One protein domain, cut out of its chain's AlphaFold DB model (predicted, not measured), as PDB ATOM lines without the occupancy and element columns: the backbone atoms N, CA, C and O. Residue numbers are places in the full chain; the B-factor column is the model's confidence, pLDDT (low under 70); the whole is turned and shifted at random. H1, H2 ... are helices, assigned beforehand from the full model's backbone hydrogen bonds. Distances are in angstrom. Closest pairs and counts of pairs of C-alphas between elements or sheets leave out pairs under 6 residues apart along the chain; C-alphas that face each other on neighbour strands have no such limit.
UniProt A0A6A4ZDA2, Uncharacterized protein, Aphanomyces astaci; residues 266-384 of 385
ATOM      1  N   SER A 266      26.265 -26.218 -51.660       56.56
ATOM      2  CA  SER A 266      26.482 -27.644 -51.417       56.56
ATOM      3  C   SER A 266      27.956 -28.053 -51.315       56.56
ATOM      4  O   SER A 266      28.247 -29.231 -51.091       56.56
ATOM      5  N   SER A 267      28.906 -27.124 -51.478       65.38
ATOM      6  CA  SER A 267      30.326 -27.450 -51.343       65.38
ATOM      7  C   SER A 267      30.642 -27.908 -49.914       65.38
ATOM      8  O   SER A 267      30.330 -27.225 -48.937       65.38
ATOM      9  N   HIS A 268      31.309 -29.061 -49.788       66.94
ATOM     10  CA  HIS A 268      31.708 -29.665 -48.507       66.94
ATOM     11  C   HIS A 268      32.488 -28.679 -47.616       66.94
ATOM     12  O   HIS A 268      32.403 -28.727 -46.393       66.94
ATOM     13  N   THR A 269      33.229 -27.753 -48.223       69.56
ATOM     14  CA  THR A 269      33.953 -26.677 -47.538       69.56
ATOM     15  C   THR A 269      33.011 -25.686 -46.869       69.56
ATOM     16  O   THR A 269      33.140 -25.420 -45.678       69.56
ATOM     17  N   THR A 270      32.046 -25.163 -47.625       72.19
ATOM     18  CA  THR A 270      31.061 -24.185 -47.148       72.19
ATOM     19  C   THR A 270      30.225 -24.779 -46.022       72.19
ATOM     20  O   THR A 270      30.043 -24.146 -44.984       72.19
ATOM     21  N   LEU A 271      29.797 -26.035 -46.182       73.94
ATOM     22  CA  LEU A 271      29.077 -26.780 -45.151       73.94
ATOM     23  C   LEU A 271      29.908 -26.955 -43.872       73.94
ATOM     24  O   LEU A 271      29.363 -26.835 -42.777       73.94
ATOM     25  N   LEU A 272      31.221 -27.178 -43.988       75.25
ATOM     26  CA  LEU A 272      32.109 -27.324 -42.835       75.25
ATOM     27  C   LEU A 272      32.309 -26.007 -42.072       75.25
ATOM     28  O   LEU A 272      32.258 -26.002 -40.843       75.25
ATOM     29  N   TYR A 273      32.516 -24.891 -42.775       76.81
ATOM     30  CA  TYR A 273      32.621 -23.574 -42.136       76.81
ATOM     31  C   TYR A 273      31.294 -23.148 -41.501       76.81
ATOM     32  O   TYR A 273      31.298 -22.651 -40.375       76.81
ATOM     33  N   LYS A 274      30.165 -23.419 -42.169       79.00
ATOM     34  CA  LYS A 274      28.824 -23.202 -41.611       79.00
ATOM     35  C   LYS A 274      28.618 -24.019 -40.336       79.00
ATOM     36  O   LYS A 274      28.168 -23.478 -39.330       79.00
ATOM     37  N   LEU A 275      29.006 -25.296 -40.347       78.31
ATOM     38  CA  LEU A 275      28.957 -26.153 -39.164       78.31
ATOM     39  C   LEU A 275      29.843 -25.604 -38.037       78.31
ATOM     40  O   LEU A 275      29.410 -25.548 -36.891       78.31
ATOM     41  N   LEU A 276      31.063 -25.162 -38.349       79.62
ATOM     42  CA  LEU A 276      31.980 -24.581 -37.369       79.62
ATOM     43  C   LEU A 276      31.407 -23.321 -36.708       79.62
ATOM     44  O   LEU A 276      31.513 -23.159 -35.491       79.62
ATOM     45  N   GLU A 277      30.799 -22.435 -37.492       80.75
ATOM     46  CA  GLU A 277      30.163 -21.223 -36.983       80.75
ATOM     47  C   GLU A 277      28.978 -21.555 -36.071       80.75
ATOM     48  O   GLU A 277      28.918 -21.054 -34.946       80.75
ATOM     49  N   GLN A 278      28.104 -22.470 -36.499       79.19
ATOM     50  CA  GLN A 278      26.968 -22.944 -35.704       79.19
ATOM     51  C   GLN A 278      27.421 -23.591 -34.385       79.19
ATOM     52  O   GLN A 278      26.850 -23.319 -33.329       79.19
ATOM     53  N   VAL A 279      28.480 -24.406 -34.423       78.12
ATOM     54  CA  VAL A 279      29.050 -25.065 -33.239       78.12
ATOM     55  C   VAL A 279      29.622 -24.046 -32.256       78.12
ATOM     56  O   VAL A 279      29.353 -24.119 -31.056       78.12
ATOM     57  N   ASN A 280      30.393 -23.073 -32.744       80.56
ATOM     58  CA  ASN A 280      30.977 -22.046 -31.886       80.56
ATOM     59  C   ASN A 280      29.907 -21.095 -31.330       80.56
ATOM     60  O   ASN A 280      30.004 -20.679 -30.176       80.56
ATOM     61  N   GLN A 281      28.855 -20.791 -32.094       80.81
ATOM     62  CA  GLN A 281      27.712 -20.027 -31.596       80.81
ATOM     63  C   GLN A 281      26.979 -20.774 -30.472       80.81
ATOM     64  O   GLN A 281      26.752 -20.199 -29.408       80.81
ATOM     65  N   ALA A 282      26.683 -22.061 -30.664       75.62
ATOM     66  CA  ALA A 282      26.051 -22.900 -29.648       75.62
ATOM     67  C   ALA A 282      26.839 -22.929 -28.331       75.62
ATOM     68  O   ALA A 282      26.261 -22.776 -27.252       75.62
ATOM     69  N   LYS A 283      28.171 -23.049 -28.427       75.94
ATOM     70  CA  LYS A 283      29.065 -23.006 -27.263       75.94
ATOM     71  C   LYS A 283      29.047 -21.652 -26.552       75.94
ATOM     72  O   LYS A 283      28.996 -21.633 -25.325       75.94
ATOM     73  N   ARG A 284      29.045 -20.528 -27.285       78.06
ATOM     74  CA  ARG A 284      28.928 -19.179 -26.687       78.06
ATOM     75  C   ARG A 284      27.600 -18.978 -25.964       78.06
ATOM     76  O   ARG A 284      27.560 -18.302 -24.941       78.06
ATOM     77  N   GLU A 285      26.528 -19.565 -26.487       77.75
ATOM     78  CA  GLU A 285      25.201 -19.545 -25.867       77.75
ATOM     79  C   GLU A 285      25.077 -20.516 -24.677       77.75
ATOM     80  O   GLU A 285      24.059 -20.503 -23.986       77.75
ATOM     81  N   GLY A 286      26.095 -21.348 -24.418       70.19
ATOM     82  CA  GLY A 286      26.103 -22.327 -23.328       70.19
ATOM     83  C   GLY A 286      25.127 -23.490 -23.526       70.19
ATOM     84  O   GLY A 286      24.794 -24.168 -22.557       70.19
ATOM     85  N   LYS A 287      24.654 -23.711 -24.758       70.75
ATOM     86  CA  LYS A 287      23.718 -24.788 -25.097       70.75
ATOM     87  C   LYS A 287      24.470 -26.062 -25.458       70.75
ATOM     88  O   LYS A 287      25.549 -26.017 -26.051       70.75
ATOM     89  N   LEU A 288      23.876 -27.208 -25.139       65.69
ATOM     90  CA  LEU A 288      24.363 -28.491 -25.637       65.69
ATOM     91  C   LEU A 288      24.128 -28.559 -27.148       65.69
ATOM     92  O   LEU A 288      23.052 -28.222 -27.629       65.69
ATOM     93  N   LEU A 289      25.102 -29.062 -27.906       67.81
ATOM     94  CA  LEU A 289      24.967 -29.233 -29.360       67.81
ATOM     95  C   LEU A 289      23.800 -30.144 -29.757       67.81
ATOM     96  O   LEU A 289      23.227 -29.984 -30.829       67.81
ATOM     97  N   ARG A 290      23.409 -31.060 -28.866       66.12
ATOM     98  CA  ARG A 290      22.219 -31.910 -29.026       66.12
ATOM     99  C   ARG A 290      20.903 -31.129 -28.958       66.12
ATOM    100  O   ARG A 290      19.885 -31.620 -29.431       66.12
ATOM    101  N   GLU A 291      20.923 -29.944 -28.357       64.75
ATOM    102  CA  GLU A 291      19.795 -29.009 -28.296       64.75
ATOM    103  C   GLU A 291      19.826 -28.006 -29.459       64.75
ATOM    104  O   GLU A 291      18.861 -27.267 -29.669       64.75
ATOM    105  N   CYS A 292      20.917 -27.970 -30.234       63.50
ATOM    106  CA  CYS A 292      20.981 -27.179 -31.452       63.50
ATOM    107  C   CYS A 292      20.058 -27.776 -32.518       63.50
ATOM    108  O   CYS A 292      19.938 -28.990 -32.667       63.50
ATOM    109  N   GLY A 293      19.365 -26.884 -33.229       62.56
ATOM    110  CA  GLY A 293      18.234 -27.224 -34.084       62.56
ATOM    111  C   GLY A 293      18.548 -28.168 -35.249       62.56
ATOM    112  O   GLY A 293      19.699 -28.452 -35.580       62.56
ATOM    113  N   PHE A 294      17.473 -28.601 -35.913       68.44
ATOM    114  CA  PHE A 294      17.461 -29.479 -37.092       68.44
ATOM    115  C   PHE A 294      18.497 -29.102 -38.168       68.44
ATOM    116  O   PHE A 294      19.067 -29.991 -38.795       68.44
ATOM    117  N   GLU A 295      18.803 -27.812 -38.324       72.12
ATOM    118  CA  GLU A 295      19.787 -27.299 -39.285       72.12
ATOM    119  C   GLU A 295      21.204 -27.856 -39.079       72.12
ATOM    120  O   GLU A 295      21.884 -28.160 -40.055       72.12
ATOM    121  N   VAL A 296      21.654 -28.035 -37.832       74.69
ATOM    122  CA  VAL A 296      22.992 -28.589 -37.536       74.69
ATOM    123  C   VAL A 296      23.052 -30.070 -37.916       74.69
ATOM    124  O   VAL A 296      24.040 -30.558 -38.457       74.69
ATOM    125  N   ILE A 297      21.964 -30.800 -37.678       76.06
ATOM    126  CA  ILE A 297      21.858 -32.214 -38.047       76.06
ATOM    127  C   ILE A 297      21.805 -32.362 -39.573       76.06
ATOM    128  O   ILE A 297      22.376 -33.304 -40.124       76.06
ATOM    129  N   GLU A 298      21.131 -31.446 -40.266       79.38
ATOM    130  CA  GLU A 298      21.051 -31.432 -41.724       79.38
ATOM    131  C   GLU A 298      22.408 -31.132 -42.373       79.38
ATOM    132  O   GLU A 298      22.807 -31.858 -43.285       79.38
ATOM    133  N   THR A 299      23.170 -30.155 -41.864       76.12
ATOM    134  CA  THR A 299      24.529 -29.871 -42.364       76.12
ATOM    135  C   THR A 299      25.483 -31.041 -42.118       76.12
ATOM    136  O   THR A 299      26.230 -31.417 -43.020       76.12
ATOM    137  N   MET A 300      25.410 -31.697 -40.953       79.31
ATOM    138  CA  MET A 300      26.184 -32.915 -40.669       79.31
ATOM    139  C   MET A 300      25.832 -34.065 -41.622       79.31
ATOM    140  O   MET A 300      26.726 -34.729 -42.151       79.31
ATOM    141  N   LYS A 301      24.538 -34.279 -41.892       79.56
ATOM    142  CA  LYS A 301      24.084 -35.286 -42.863       79.56
ATOM    143  C   LYS A 301      24.529 -34.955 -44.283       79.56
ATOM    144  O   LYS A 301      24.930 -35.864 -45.005       79.56
ATOM    145  N   ALA A 302      24.503 -33.682 -44.675       77.75
ATOM    146  CA  ALA A 302      24.984 -33.230 -45.979       77.75
ATOM    147  C   ALA A 302      26.496 -33.464 -46.157       77.75
ATOM    148  O   ALA A 302      26.944 -33.775 -47.258       77.75
ATOM    149  N   LEU A 303      27.273 -33.408 -45.070       73.31
ATOM    150  CA  LEU A 303      28.689 -33.799 -45.045       73.31
ATOM    151  C   LEU A 303      28.906 -35.328 -45.059       73.31
ATOM    152  O   LEU A 303      30.040 -35.794 -45.173       73.31
ATOM    153  N   GLY A 304      27.837 -36.124 -44.953       73.69
ATOM    154  CA  GLY A 304      27.907 -37.584 -44.861       73.69
ATOM    155  C   GLY A 304      28.406 -38.086 -43.504       73.69
ATOM    156  O   GLY A 304      28.900 -39.207 -43.412       73.69
ATOM    157  N   LEU A 305      28.303 -37.258 -42.460       76.38
ATOM    158  CA  LEU A 305      28.759 -37.572 -41.110       76.38
ATOM    159  C   LEU A 305      27.600 -38.087 -40.254       76.38
ATOM    160  O   LEU A 305      26.470 -37.602 -40.344       76.38
ATOM    161  N   ALA A 306      27.889 -39.049 -39.377       75.38
ATOM    162  CA  ALA A 306      26.942 -39.470 -38.354       75.38
ATOM    163  C   ALA A 306      26.856 -38.384 -37.261       75.38
ATOM    164  O   ALA A 306      27.884 -38.089 -36.643       75.38
ATOM    165  N   PRO A 307      25.668 -37.813 -36.978       75.12
ATOM    166  CA  PRO A 307      25.533 -36.728 -36.004       75.12
ATOM    167  C   PRO A 307      26.068 -37.112 -34.623       75.12
ATOM    168  O   PRO A 307      26.813 -36.350 -34.018       75.12
ATOM    169  N   ASP A 308      25.783 -38.334 -34.165       77.62
ATOM    170  CA  ASP A 308      26.231 -38.832 -32.859       77.62
ATOM    171  C   ASP A 308      27.758 -38.867 -32.732       77.62
ATOM    172  O   ASP A 308      28.302 -38.545 -31.677       77.62
ATOM    173  N   TYR A 309      28.460 -39.229 -33.810       77.75
ATOM    174  CA  TYR A 309      29.922 -39.234 -33.836       77.75
ATOM    175  C   TYR A 309      30.470 -37.814 -33.683       77.75
ATOM    176  O   TYR A 309      31.349 -37.577 -32.855       77.75
ATOM    177  N   VAL A 310      29.913 -36.863 -34.436       73.81
ATOM    178  CA  VAL A 310      30.351 -35.465 -34.410       73.81
ATOM    179  C   VAL A 310      30.027 -34.818 -33.064       73.81
ATOM    180  O   VAL A 310      30.888 -34.156 -32.493       73.81
ATOM    181  N   PHE A 311      28.839 -35.057 -32.505       75.75
ATOM    182  CA  PHE A 311      28.476 -34.557 -31.178       75.75
ATOM    183  C   PHE A 311      29.402 -35.102 -30.094       75.75
ATOM    184  O   PHE A 311      29.980 -34.319 -29.350       75.75
ATOM    185  N   ASN A 312      29.630 -36.418 -30.056       76.56
ATOM    186  CA  ASN A 312      30.530 -37.016 -29.071       76.56
ATOM    187  C   ASN A 312      31.973 -36.513 -29.221       76.56
ATOM    188  O   ASN A 312      32.666 -36.356 -28.221       76.56
ATOM    189  N   ALA A 313      32.433 -36.267 -30.451       75.50
ATOM    190  CA  ALA A 313      33.763 -35.730 -30.706       75.50
ATOM    191  C   ALA A 313      33.879 -34.260 -30.277       75.50
ATOM    192  O   ALA A 313      34.874 -33.892 -29.662       75.50
ATOM    193  N   ILE A 314      32.870 -33.425 -30.544       73.69
ATOM    194  CA  ILE A 314      32.883 -32.000 -30.175       73.69
ATOM    195  C   ILE A 314      32.680 -31.801 -28.666       73.69
ATOM    196  O   ILE A 314      33.296 -30.899 -28.088       73.69
ATOM    197  N   ASP A 315      31.880 -32.651 -28.018       69.94
ATOM    198  CA  ASP A 315      31.640 -32.614 -26.571       69.94
ATOM    199  C   ASP A 315      32.948 -32.799 -25.772       69.94
ATOM    200  O   ASP A 315      33.099 -32.225 -24.690       69.94
ATOM    201  N   GLN A 316      33.949 -33.497 -26.333       70.12
ATOM    202  CA  GLN A 316      35.291 -33.622 -25.734       70.12
ATOM    203  C   GLN A 316      36.045 -32.284 -25.651       70.12
ATOM    204  O   GLN A 316      36.929 -32.126 -24.809       70.12
ATOM    205  N   PHE A 317      35.701 -31.298 -26.487       65.69
ATOM    206  CA  PHE A 317      36.384 -30.001 -26.538       65.69
ATOM    207  C   PHE A 317      35.835 -28.960 -25.534       65.69
ATOM    208  O   PHE A 317      36.257 -27.804 -25.586       65.69
ATOM    209  N   HIS A 318      34.934 -29.334 -24.610       62.16
ATOM    210  CA  HIS A 318      34.411 -28.489 -23.511       62.16
ATOM    211  C   HIS A 318      34.094 -27.020 -23.922       62.16
ATOM    212  O   HIS A 318      33.665 -26.762 -25.047       62.16
ATOM    213  N   PHE A 319      34.294 -26.047 -23.018       57.03
ATOM    214  CA  PHE A 319      34.061 -24.602 -23.192       57.03
ATOM    215  C   PHE A 319      35.107 -23.882 -24.065       57.03
ATOM    216  O   PHE A 319      35.132 -22.654 -24.095       57.03
ATOM    217  N   LYS A 320      36.006 -24.608 -24.742       68.94
ATOM    218  CA  LYS A 320      36.989 -23.994 -25.637       68.94
ATOM    219  C   LYS A 320      36.392 -23.836 -27.036       68.94
ATOM    220  O   LYS A 320      35.696 -24.738 -27.522       68.94
ATOM    221  N   ASP A 321      36.691 -22.707 -27.675       67.75
ATOM    222  CA  ASP A 321      36.368 -22.479 -29.083       67.75
ATOM    223  C   ASP A 321      36.985 -23.591 -29.937       67.75
ATOM    224  O   ASP A 321      38.170 -23.915 -29.801       67.75
ATOM    225  N   VAL A 322      36.165 -24.195 -30.796       74.00
ATOM    226  CA  VAL A 322      36.614 -25.237 -31.722       74.00
ATOM    227  C   VAL A 322      37.334 -24.543 -32.866       74.00
ATOM    228  O   VAL A 322      36.783 -23.631 -33.492       74.00
ATOM    229  N   THR A 323      38.574 -24.947 -33.136       77.94
ATOM    230  CA  THR A 323      39.324 -24.407 -34.271       77.94
ATOM    231  C   THR A 323      38.956 -25.137 -35.562       77.94
ATOM    232  O   THR A 323      38.471 -26.271 -35.546       77.94
ATOM    233  N   VAL A 324      39.227 -24.510 -36.710       71.94
ATOM    234  CA  VAL A 324      39.035 -25.151 -38.024       71.94
ATOM    235  C   VAL A 324      39.855 -26.448 -38.125       71.94
ATOM    236  O   VAL A 324      39.388 -27.433 -38.687       71.94
ATOM    237  N   GLN A 325      41.052 -26.478 -37.524       72.31
ATOM    238  CA  GLN A 325      41.905 -27.666 -37.505       72.31
ATOM    239  C   GLN A 325      41.276 -28.821 -36.726       72.31
ATOM    240  O   GLN A 325      41.273 -29.945 -37.220       72.31
ATOM    241  N   ASP A 326      40.691 -28.553 -35.557       75.25
ATOM    242  CA  ASP A 326      39.979 -29.576 -34.782       75.25
ATOM    243  C   ASP A 326      38.786 -30.121 -35.574       75.25
ATOM    244  O   ASP A 326      38.566 -31.330 -35.638       75.25
ATOM    245  N   MET A 327      38.067 -29.237 -36.271       75.25
ATOM    246  CA  MET A 327      36.959 -29.636 -37.132       75.25
ATOM    247  C   MET A 327      37.420 -30.511 -38.307       75.25
ATOM    248  O   MET A 327      36.744 -31.488 -38.631       75.25
ATOM    249  N   PHE A 328      38.583 -30.236 -38.910       76.19
ATOM    250  CA  PHE A 328      39.159 -31.112 -39.938       76.19
ATOM    251  C   PHE A 328      39.528 -32.490 -39.400       76.19
ATOM    252  O   PHE A 328      39.345 -33.467 -40.116       76.19
ATOM    253  N   LYS A 329      40.003 -32.602 -38.158       75.38
ATOM    254  CA  LYS A 329      40.294 -33.915 -37.559       75.38
ATOM    255  C   LYS A 329      39.029 -34.749 -37.374       75.38
ATOM    256  O   LYS A 329      39.041 -35.951 -37.612       75.38
ATOM    257  N   ILE A 330      37.933 -34.107 -36.970       74.00
ATOM    258  CA  ILE A 330      36.659 -34.783 -36.694       74.00
ATOM    259  C   ILE A 330      35.931 -35.135 -37.996       74.00
ATOM    260  O   ILE A 330      35.508 -36.272 -38.190       74.00
ATOM    261  N   CYS A 331      35.770 -34.155 -38.882       72.25
ATOM    262  CA  CYS A 331      34.950 -34.274 -40.087       72.25
ATOM    263  C   CYS A 331      35.741 -34.754 -41.312       72.25
ATOM    264  O   CYS A 331      35.148 -35.178 -42.301       72.25
ATOM    265  N   GLY A 332      37.070 -34.685 -41.251       77.69
ATOM    266  CA  GLY A 332      37.993 -34.945 -42.348       77.69
ATOM    267  C   GLY A 332      38.218 -33.724 -43.238       77.69
ATOM    268  O   GLY A 332      37.283 -33.057 -43.690       77.69
ATOM    269  N   HIS A 333      39.489 -33.438 -43.520       78.19
ATOM    270  CA  HIS A 333      39.874 -32.357 -44.420       78.19
ATOM    271  C   HIS A 333      39.372 -32.641 -45.855       78.19
ATOM    272  O   HIS A 333      39.574 -33.753 -46.351       78.19
ATOM    273  N   PRO A 334      38.787 -31.671 -46.593       76.62
ATOM    274  CA  PRO A 334      38.219 -31.929 -47.927       76.62
ATOM    275  C   PRO A 334      39.217 -32.518 -48.930       76.62
ATOM    276  O   PRO A 334      38.875 -33.410 -49.700       76.62
ATOM    277  N   ILE A 335      40.477 -32.074 -48.867       79.06
ATOM    278  CA  ILE A 335      41.579 -32.632 -49.670       79.06
ATOM    279  C   ILE A 335      41.779 -34.131 -49.406       79.06
ATOM    280  O   ILE A 335      42.011 -34.892 -50.341       79.06
ATOM    281  N   VAL A 336      41.671 -34.553 -48.146       83.50
ATOM    282  CA  VAL A 336      41.909 -35.928 -47.684       83.50
ATOM    283  C   VAL A 336      40.718 -36.842 -47.985       83.50
ATOM    284  O   VAL A 336      40.889 -38.039 -48.199       83.50
ATOM    285  N   ARG A 337      39.510 -36.275 -48.046       82.81
ATOM    286  CA  ARG A 337      38.261 -36.983 -48.374       82.81
ATOM    287  C   ARG A 337      37.928 -36.992 -49.864       82.81
ATOM    288  O   ARG A 337      36.911 -37.566 -50.254       82.81
ATOM    289  N   ALA A 338      38.728 -36.321 -50.690       82.94
ATOM    290  CA  ALA A 338      38.482 -36.242 -52.121       82.94
ATOM    291  C   ALA A 338      38.379 -37.654 -52.717       82.94
ATOM    292  O   ALA A 338      39.141 -38.536 -52.344       82.94
ATOM    293  N   ARG A 339      37.429 -37.866 -53.633       84.56
ATOM    294  CA  ARG A 339      37.237 -39.150 -54.320       84.56
ATOM    295  C   ARG A 339      37.463 -39.003 -55.820       84.56
ATOM    296  O   ARG A 339      36.912 -38.069 -56.417       84.56
ATOM    297  N   ASP A 340      38.211 -39.922 -56.420       83.94
ATOM    298  CA  ASP A 340      38.413 -40.013 -57.875       83.94
ATOM    299  C   ASP A 340      37.185 -40.613 -58.611       83.94
ATOM    300  O   ASP A 340      36.101 -40.733 -58.025       83.94
ATOM    301  N   ILE A 341      37.292 -40.942 -59.912       82.75
ATOM    302  CA  ILE A 341      36.184 -41.600 -60.648       82.75
ATOM    303  C   ILE A 341      35.836 -42.996 -60.128       82.75
ATOM    304  O   ILE A 341      34.716 -43.455 -60.343       82.75
ATOM    305  N   HIS A 342      36.781 -43.672 -59.482       82.19
ATOM    306  CA  HIS A 342      36.633 -45.021 -58.954       82.19
ATOM    307  C   HIS A 342      36.183 -45.013 -57.492       82.19
ATOM    308  O   HIS A 342      35.950 -46.073 -56.916       82.19
ATOM    309  N   GLY A 343      36.014 -43.831 -56.895       85.00
ATOM    310  CA  GLY A 343      35.695 -43.675 -55.482       85.00
ATOM    311  C   GLY A 343      36.902 -43.860 -54.564       85.00
ATOM    312  O   GLY A 343      36.713 -43.873 -53.351       85.00
ATOM    313  N   ASN A 344      38.115 -43.986 -55.109       85.88
ATOM    314  CA  ASN A 344      39.329 -44.065 -54.312       85.88
ATOM    315  C   ASN A 344      39.607 -42.703 -53.679       85.88
ATOM    316  O   ASN A 344      39.450 -41.659 -54.316       85.88
ATOM    317  N   THR A 345      40.037 -42.735 -52.426       88.94
ATOM    318  CA  THR A 345      40.528 -41.571 -51.679       88.94
ATOM    319  C   THR A 345      42.053 -41.492 -51.745       88.94
ATOM    320  O   THR A 345      42.695 -42.502 -52.044       88.94
ATOM    321  N   PRO A 346      42.680 -40.354 -51.392       88.81
ATOM    322  CA  PRO A 346      44.133 -40.263 -51.253       88.81
ATOM    323  C   PRO A 346      44.735 -41.370 -50.373       88.81
ATOM    324  O   PRO A 346      45.847 -41.815 -50.639       88.81
ATOM    325  N   LEU A 347      43.981 -41.867 -49.382       89.44
ATOM    326  CA  LEU A 347      44.408 -42.974 -48.525       89.44
ATOM    327  C   LEU A 347      44.523 -44.309 -49.278       89.44
ATOM    328  O   LEU A 347      45.416 -45.084 -48.963       89.44
ATOM    329  N   HIS A 348      43.687 -44.564 -50.294       87.12
ATOM    330  CA  HIS A 348      43.830 -45.752 -51.148       87.12
ATOM    331  C   HIS A 348      45.163 -45.720 -51.910       87.12
ATOM    332  O   HIS A 348      45.901 -46.696 -51.889       87.12
ATOM    333  N   TYR A 349      45.515 -44.569 -52.493       83.88
ATOM    334  CA  TYR A 349      46.775 -44.390 -53.226       83.88
ATOM    335  C   TYR A 349      48.010 -44.405 -52.311       83.88
ATOM    336  O   TYR A 349      49.062 -44.904 -52.700       83.88
ATOM    337  N   ALA A 350      47.906 -43.857 -51.095       83.19
ATOM    338  CA  ALA A 350      48.987 -43.938 -50.110       83.19
ATOM    339  C   ALA A 350      49.235 -45.389 -49.664       83.19
ATOM    340  O   ALA A 350      50.387 -45.790 -49.487       83.19
ATOM    341  N   ALA A 351      48.155 -46.165 -49.515       84.81
ATOM    342  CA  ALA A 351      48.201 -47.575 -49.158       84.81
ATOM    343  C   ALA A 351      48.795 -48.438 -50.282       84.81
ATOM    344  O   ALA A 351      49.689 -49.227 -50.000       84.81
ATOM    345  N   GLU A 352      48.383 -48.220 -51.538       80.75
ATOM    346  CA  GLU A 352      48.977 -48.850 -52.735       80.75
ATOM    347  C   GLU A 352      50.488 -48.579 -52.833       80.75
ATOM    348  O   GLU A 352      51.277 -49.454 -53.173       80.75
ATOM    349  N   GLY A 353      50.921 -47.363 -52.485       75.38
ATOM    350  CA  GLY A 353      52.337 -46.992 -52.475       75.38
ATOM    351  C   GLY A 353      53.136 -47.460 -51.250       75.38
ATOM    352  O   GLY A 353      54.350 -47.261 -51.216       75.38
ATOM    353  N   GLY A 354      52.492 -48.037 -50.229       78.69
ATOM    354  CA  GLY A 354      53.152 -48.470 -48.990       78.69
ATOM    355  C   GLY A 354      53.703 -47.333 -48.112       78.69
ATOM    356  O   GLY A 354      54.549 -47.569 -47.247       78.69
ATOM    357  N   TYR A 355      53.249 -46.090 -48.304       83.56
ATOM    358  CA  TYR A 355      53.796 -44.917 -47.613       83.56
ATOM    359  C   TYR A 355      53.157 -44.712 -46.235       83.56
ATOM    360  O   TYR A 355      52.220 -43.929 -46.072       83.56
ATOM    361  N   VAL A 356      53.687 -45.401 -45.218       82.44
ATOM    362  CA  VAL A 356      53.165 -45.374 -43.836       82.44
ATOM    363  C   VAL A 356      53.061 -43.953 -43.276       82.44
ATOM    364  O   VAL A 356      52.022 -43.576 -42.747       82.44
ATOM    365  N   ASN A 357      54.098 -43.138 -43.468       85.94
ATOM    366  CA  ASN A 357      54.139 -41.741 -43.027       85.94
ATOM    367  C   ASN A 357      53.033 -40.874 -43.660       85.94
ATOM    368  O   ASN A 357      52.469 -39.998 -43.006       85.94
ATOM    369  N   VAL A 358      52.699 -41.114 -44.931       85.31
ATOM    370  CA  VAL A 358      51.599 -40.421 -45.612       85.31
ATOM    371  C   VAL A 358      50.252 -40.932 -45.107       85.31
ATOM    372  O   VAL A 358      49.357 -40.126 -44.866       85.31
ATOM    373  N   CYS A 359      50.104 -42.240 -44.888       86.19
ATOM    374  CA  CYS A 359      48.896 -42.818 -44.296       86.19
ATOM    375  C   CYS A 359      48.613 -42.250 -42.898       86.19
ATOM    376  O   CYS A 359      47.484 -41.839 -42.633       86.19
ATOM    377  N   GLU A 360      49.625 -42.169 -42.030       88.12
ATOM    378  CA  GLU A 360      49.516 -41.557 -40.699       88.12
ATOM    379  C   GLU A 360      49.062 -40.100 -40.797       88.12
ATOM    380  O   GLU A 360      48.067 -39.722 -40.180       88.12
ATOM    381  N   PHE A 361      49.706 -39.309 -41.661       89.06
ATOM    382  CA  PHE A 361      49.324 -37.916 -41.876       89.06
ATOM    383  C   PHE A 361      47.866 -37.776 -42.342       89.06
ATOM    384  O   PHE A 361      47.131 -36.921 -41.847       89.06
ATOM    385  N   LEU A 362      47.411 -38.615 -43.277       87.19
ATOM    386  CA  LEU A 362      46.026 -38.590 -43.760       87.19
ATOM    387  C   LEU A 362      45.028 -38.935 -42.642       87.19
ATOM    388  O   LEU A 362      43.994 -38.275 -42.523       87.19
ATOM    389  N   LEU A 363      45.334 -39.933 -41.810       88.25
ATOM    390  CA  LEU A 363      44.495 -40.330 -40.675       88.25
ATOM    391  C   LEU A 363      44.418 -39.225 -39.614       88.25
ATOM    392  O   LEU A 363      43.330 -38.921 -39.128       88.25
ATOM    393  N   GLU A 364      45.535 -38.560 -39.318       86.06
ATOM    394  CA  GLU A 364      45.569 -37.402 -38.416       86.06
ATOM    395  C   GLU A 364      44.708 -36.233 -38.910       86.06
ATOM    396  O   GLU A 364      44.217 -35.449 -38.100       86.06
ATOM    397  N   HIS A 365      44.486 -36.132 -40.224       85.12
ATOM    398  CA  HIS A 365      43.645 -35.114 -40.863       85.12
ATOM    399  C   HIS A 365      42.223 -35.618 -41.186       85.12
ATOM    400  O   HIS A 365      41.520 -35.025 -42.013       85.12
ATOM    401  N   GLY A 366      41.795 -36.699 -40.526       81.56
ATOM    402  CA  GLY A 366      40.425 -37.216 -40.555       81.56
ATOM    403  C   GLY A 366      40.069 -38.035 -41.801       81.56
ATOM    404  O   GLY A 366      38.909 -38.054 -42.220       81.56
ATOM    405  N   ALA A 367      41.044 -38.716 -42.418       85.12
ATOM    406  CA  ALA A 367      40.756 -39.766 -43.397       85.12
ATOM    407  C   ALA A 367      40.014 -40.941 -42.744       85.12
ATOM    408  O   ALA A 367      40.395 -41.409 -41.670       85.12
ATOM    409  N   TYR A 368      39.006 -41.488 -43.424       84.88
ATOM    410  CA  TYR A 368      38.377 -42.731 -42.985       84.88
ATOM    411  C   TYR A 368      39.179 -43.944 -43.444       84.88
ATOM    412  O   TYR A 368      39.321 -44.204 -44.637       84.88
ATOM    413  N   ILE A 369      39.662 -44.719 -42.471       87.56
ATOM    414  CA  ILE A 369      40.472 -45.921 -42.708       87.56
ATOM    415  C   ILE A 369      39.710 -47.028 -43.452       87.56
ATOM    416  O   ILE A 369      40.301 -47.784 -44.216       87.56
ATOM    417  N   ASN A 370      38.391 -47.092 -43.253       86.19
ATOM    418  CA  ASN A 370      37.506 -48.108 -43.830       86.19
ATOM    419  C   ASN A 370      36.664 -47.566 -44.993       86.19
ATOM    420  O   ASN A 370      35.628 -48.147 -45.315       86.19
ATOM    421  N   GLU A 371      37.062 -46.441 -45.591       85.50
ATOM    422  CA  GLU A 371      36.341 -45.892 -46.738       85.50
ATOM    423  C   GLU A 371      36.371 -46.894 -47.896       85.50
ATOM    424  O   GLU A 371      37.432 -47.411 -48.222       85.50
ATOM    425  N   GLN A 372      35.228 -47.172 -48.515       88.12
ATOM    426  CA  GLN A 372      35.157 -48.097 -49.644       88.12
ATOM    427  C   GLN A 372      35.082 -47.343 -50.968       88.12
ATOM    428  O   GLN A 372      34.299 -46.396 -51.113       88.12
ATOM    429  N   ASN A 373      35.864 -47.798 -51.943       87.88
ATOM    430  CA  ASN A 373      35.737 -47.362 -53.329       87.88
ATOM    431  C   ASN A 373      34.509 -48.011 -54.012       87.88
ATOM    432  O   ASN A 373      33.762 -48.784 -53.407       87.88
ATOM    433  N   ILE A 374      34.279 -47.728 -55.300       89.19
ATOM    434  CA  ILE A 374      33.126 -48.260 -56.061       89.19
ATOM    435  C   ILE A 374      33.156 -49.795 -56.171       89.19
ATOM    436  O   ILE A 374      32.117 -50.426 -56.364       89.19
ATOM    437  N   ARG A 375      34.332 -50.412 -56.032       85.12
ATOM    438  CA  ARG A 375      34.513 -51.869 -56.054       85.12
ATOM    439  C   ARG A 375      34.328 -52.502 -54.669       85.12
ATOM    440  O   ARG A 375      34.429 -53.718 -54.552       85.12
ATOM    441  N   GLY A 376      34.042 -51.702 -53.639       87.31
ATOM    442  CA  GLY A 376      33.950 -52.155 -52.250       87.31
ATOM    443  C   GLY A 376      35.312 -52.424 -51.604       87.31
ATOM    444  O   GLY A 376      35.368 -52.992 -50.515       87.31
ATOM    445  N   GLU A 377      36.407 -52.045 -52.264       87.19
ATOM    446  CA  GLU A 377      37.761 -52.212 -51.744       87.19
ATOM    447  C   GLU A 377      38.043 -51.090 -50.741       87.19
ATOM    448  O   GLU A 377      37.690 -49.933 -50.976       87.19
ATOM    449  N   THR A 378      38.669 -51.436 -49.620       89.62
ATOM    450  CA  THR A 378      39.171 -50.465 -48.641       89.62
ATOM    451  C   THR A 378      40.636 -50.130 -48.942       89.62
ATOM    452  O   THR A 378      41.305 -50.918 -49.619       89.62
ATOM    453  N   PRO A 379      41.199 -49.035 -48.391       86.25
ATOM    454  CA  PRO A 379      42.626 -48.739 -48.516       86.25
ATOM    455  C   PRO A 379      43.510 -49.916 -48.100       86.25
ATOM    456  O   PRO A 379      44.536 -50.176 -48.714       86.25
ATOM    457  N   TYR A 380      43.076 -50.687 -47.102       84.88
ATOM    458  CA  TYR A 380      43.779 -51.892 -46.675       84.88
ATOM    459  C   TYR A 380      43.910 -52.940 -47.788       84.88
ATOM    460  O   TYR A 380      44.958 -53.562 -47.910       84.88
ATOM    461  N   VAL A 381      42.878 -53.124 -48.620       82.81
ATOM    462  CA  VAL A 381      42.939 -54.054 -49.760       82.81
ATOM    463  C   VAL A 381      43.988 -53.596 -50.773       82.81
ATOM    464  O   VAL A 381      44.688 -54.439 -51.323       82.81
ATOM    465  N   HIS A 382      44.138 -52.284 -50.967       73.50
ATOM    466  CA  HIS A 382      45.143 -51.698 -51.864       73.50
ATOM    467  C   HIS A 382      46.577 -51.844 -51.338       73.50
ATOM    468  O   HIS A 382      47.489 -51.969 -52.138       73.50
ATOM    469  N   ALA A 383      46.783 -51.925 -50.020       74.06
ATOM    470  CA  ALA A 383      48.105 -52.186 -49.433       74.06
ATOM    471  C   ALA A 383      48.619 -53.629 -49.624       74.06
ATOM    472  O   ALA A 383      49.743 -53.936 -49.229       74.06
ATOM    473  N   LEU A 384      47.784 -54.539 -50.139       66.88
ATOM    474  CA  LEU A 384      48.115 -55.960 -50.308       66.88
ATOM    475  C   LEU A 384      48.553 -56.322 -51.736       66.88
ATOM    476  O   LEU A 384      48.837 -57.495 -51.991       66.88
TER     477      LEU A 384
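Overview. This is residues 266 to 384 of the 385 residues of an uncharacterized protein of Aphanomyces astaci (UniProt A0A6A4ZDA2). Two lobes of helices sit end to end: H1 to H4, two helical hairpins joined at a corner, make one, and the hairpin of H6 and H7 with H8 packed on H6 makes the other. Short H5 lies between the lobes. The printed part has 119 residues with eight named helices, H1 to H8 in chain order, and no named strand; the class is all helix. It is compact, with a radius of gyration of the C-alphas of 15.6 A, yet elongated, spanning 49 by 26 by 21 A.

Arrangement. H1, residues 268 to 284, touches H2, residues 294 to 302, with residues 271 to 278 alone; the closest C-alphas, of Leu 271 and Thr 299, are 6.2 A apart. This hairpin runs opposite ways at a shallow tilt of 32 degrees, only just short of steep. H2 and H3, residues 307 to 315, touch only at the corner, closest at C-alphas 300 and 307, 6.1 A. H3 and H4, residues 324 to 331, form a hairpin and only just touch, with 3 pairs of C-alphas within 8 A, closest Ala 313 and Ile 330 at 6.7 A. H5, residues 334 to 337, only just touches H6, residues 346 to 352, with 3 such pairs, closest C-alphas 336 and 346 at 6.0 A. H6 and H7, residues 356 to 364, form a hairpin at a shallow tilt of 26 degrees, closest C-alphas 350 and 359 at 5.9 A. H8, residues 379 to 382, touches H6, closest C-alphas 348 and 379 at 4.2 A. Every O i to N i+4 pair is within hydrogen-bond range in H1, H2, H3, H4, H6 and H7; H5 and H8 are too short for one.

Along the chain. H1 begins at C-alpha 268 (31.708, -29.665, -48.507) and is 24.4 A long; H7 measures 12.3 A, H2 12.2 A and H3 12.0 A. H8 ends at C-alpha 382 (45.143, -51.698, -51.864).

Size, cuts and confidence. The C-alphas farthest apart, of Glu 285 and Leu 384, are 49.5 A apart. The printed part has no cut, and H7 to H8 is a long link. Mean pLDDT of the printed part is 77.9; 18 residues are under 70, among them 288 to 294 and 317 to 321.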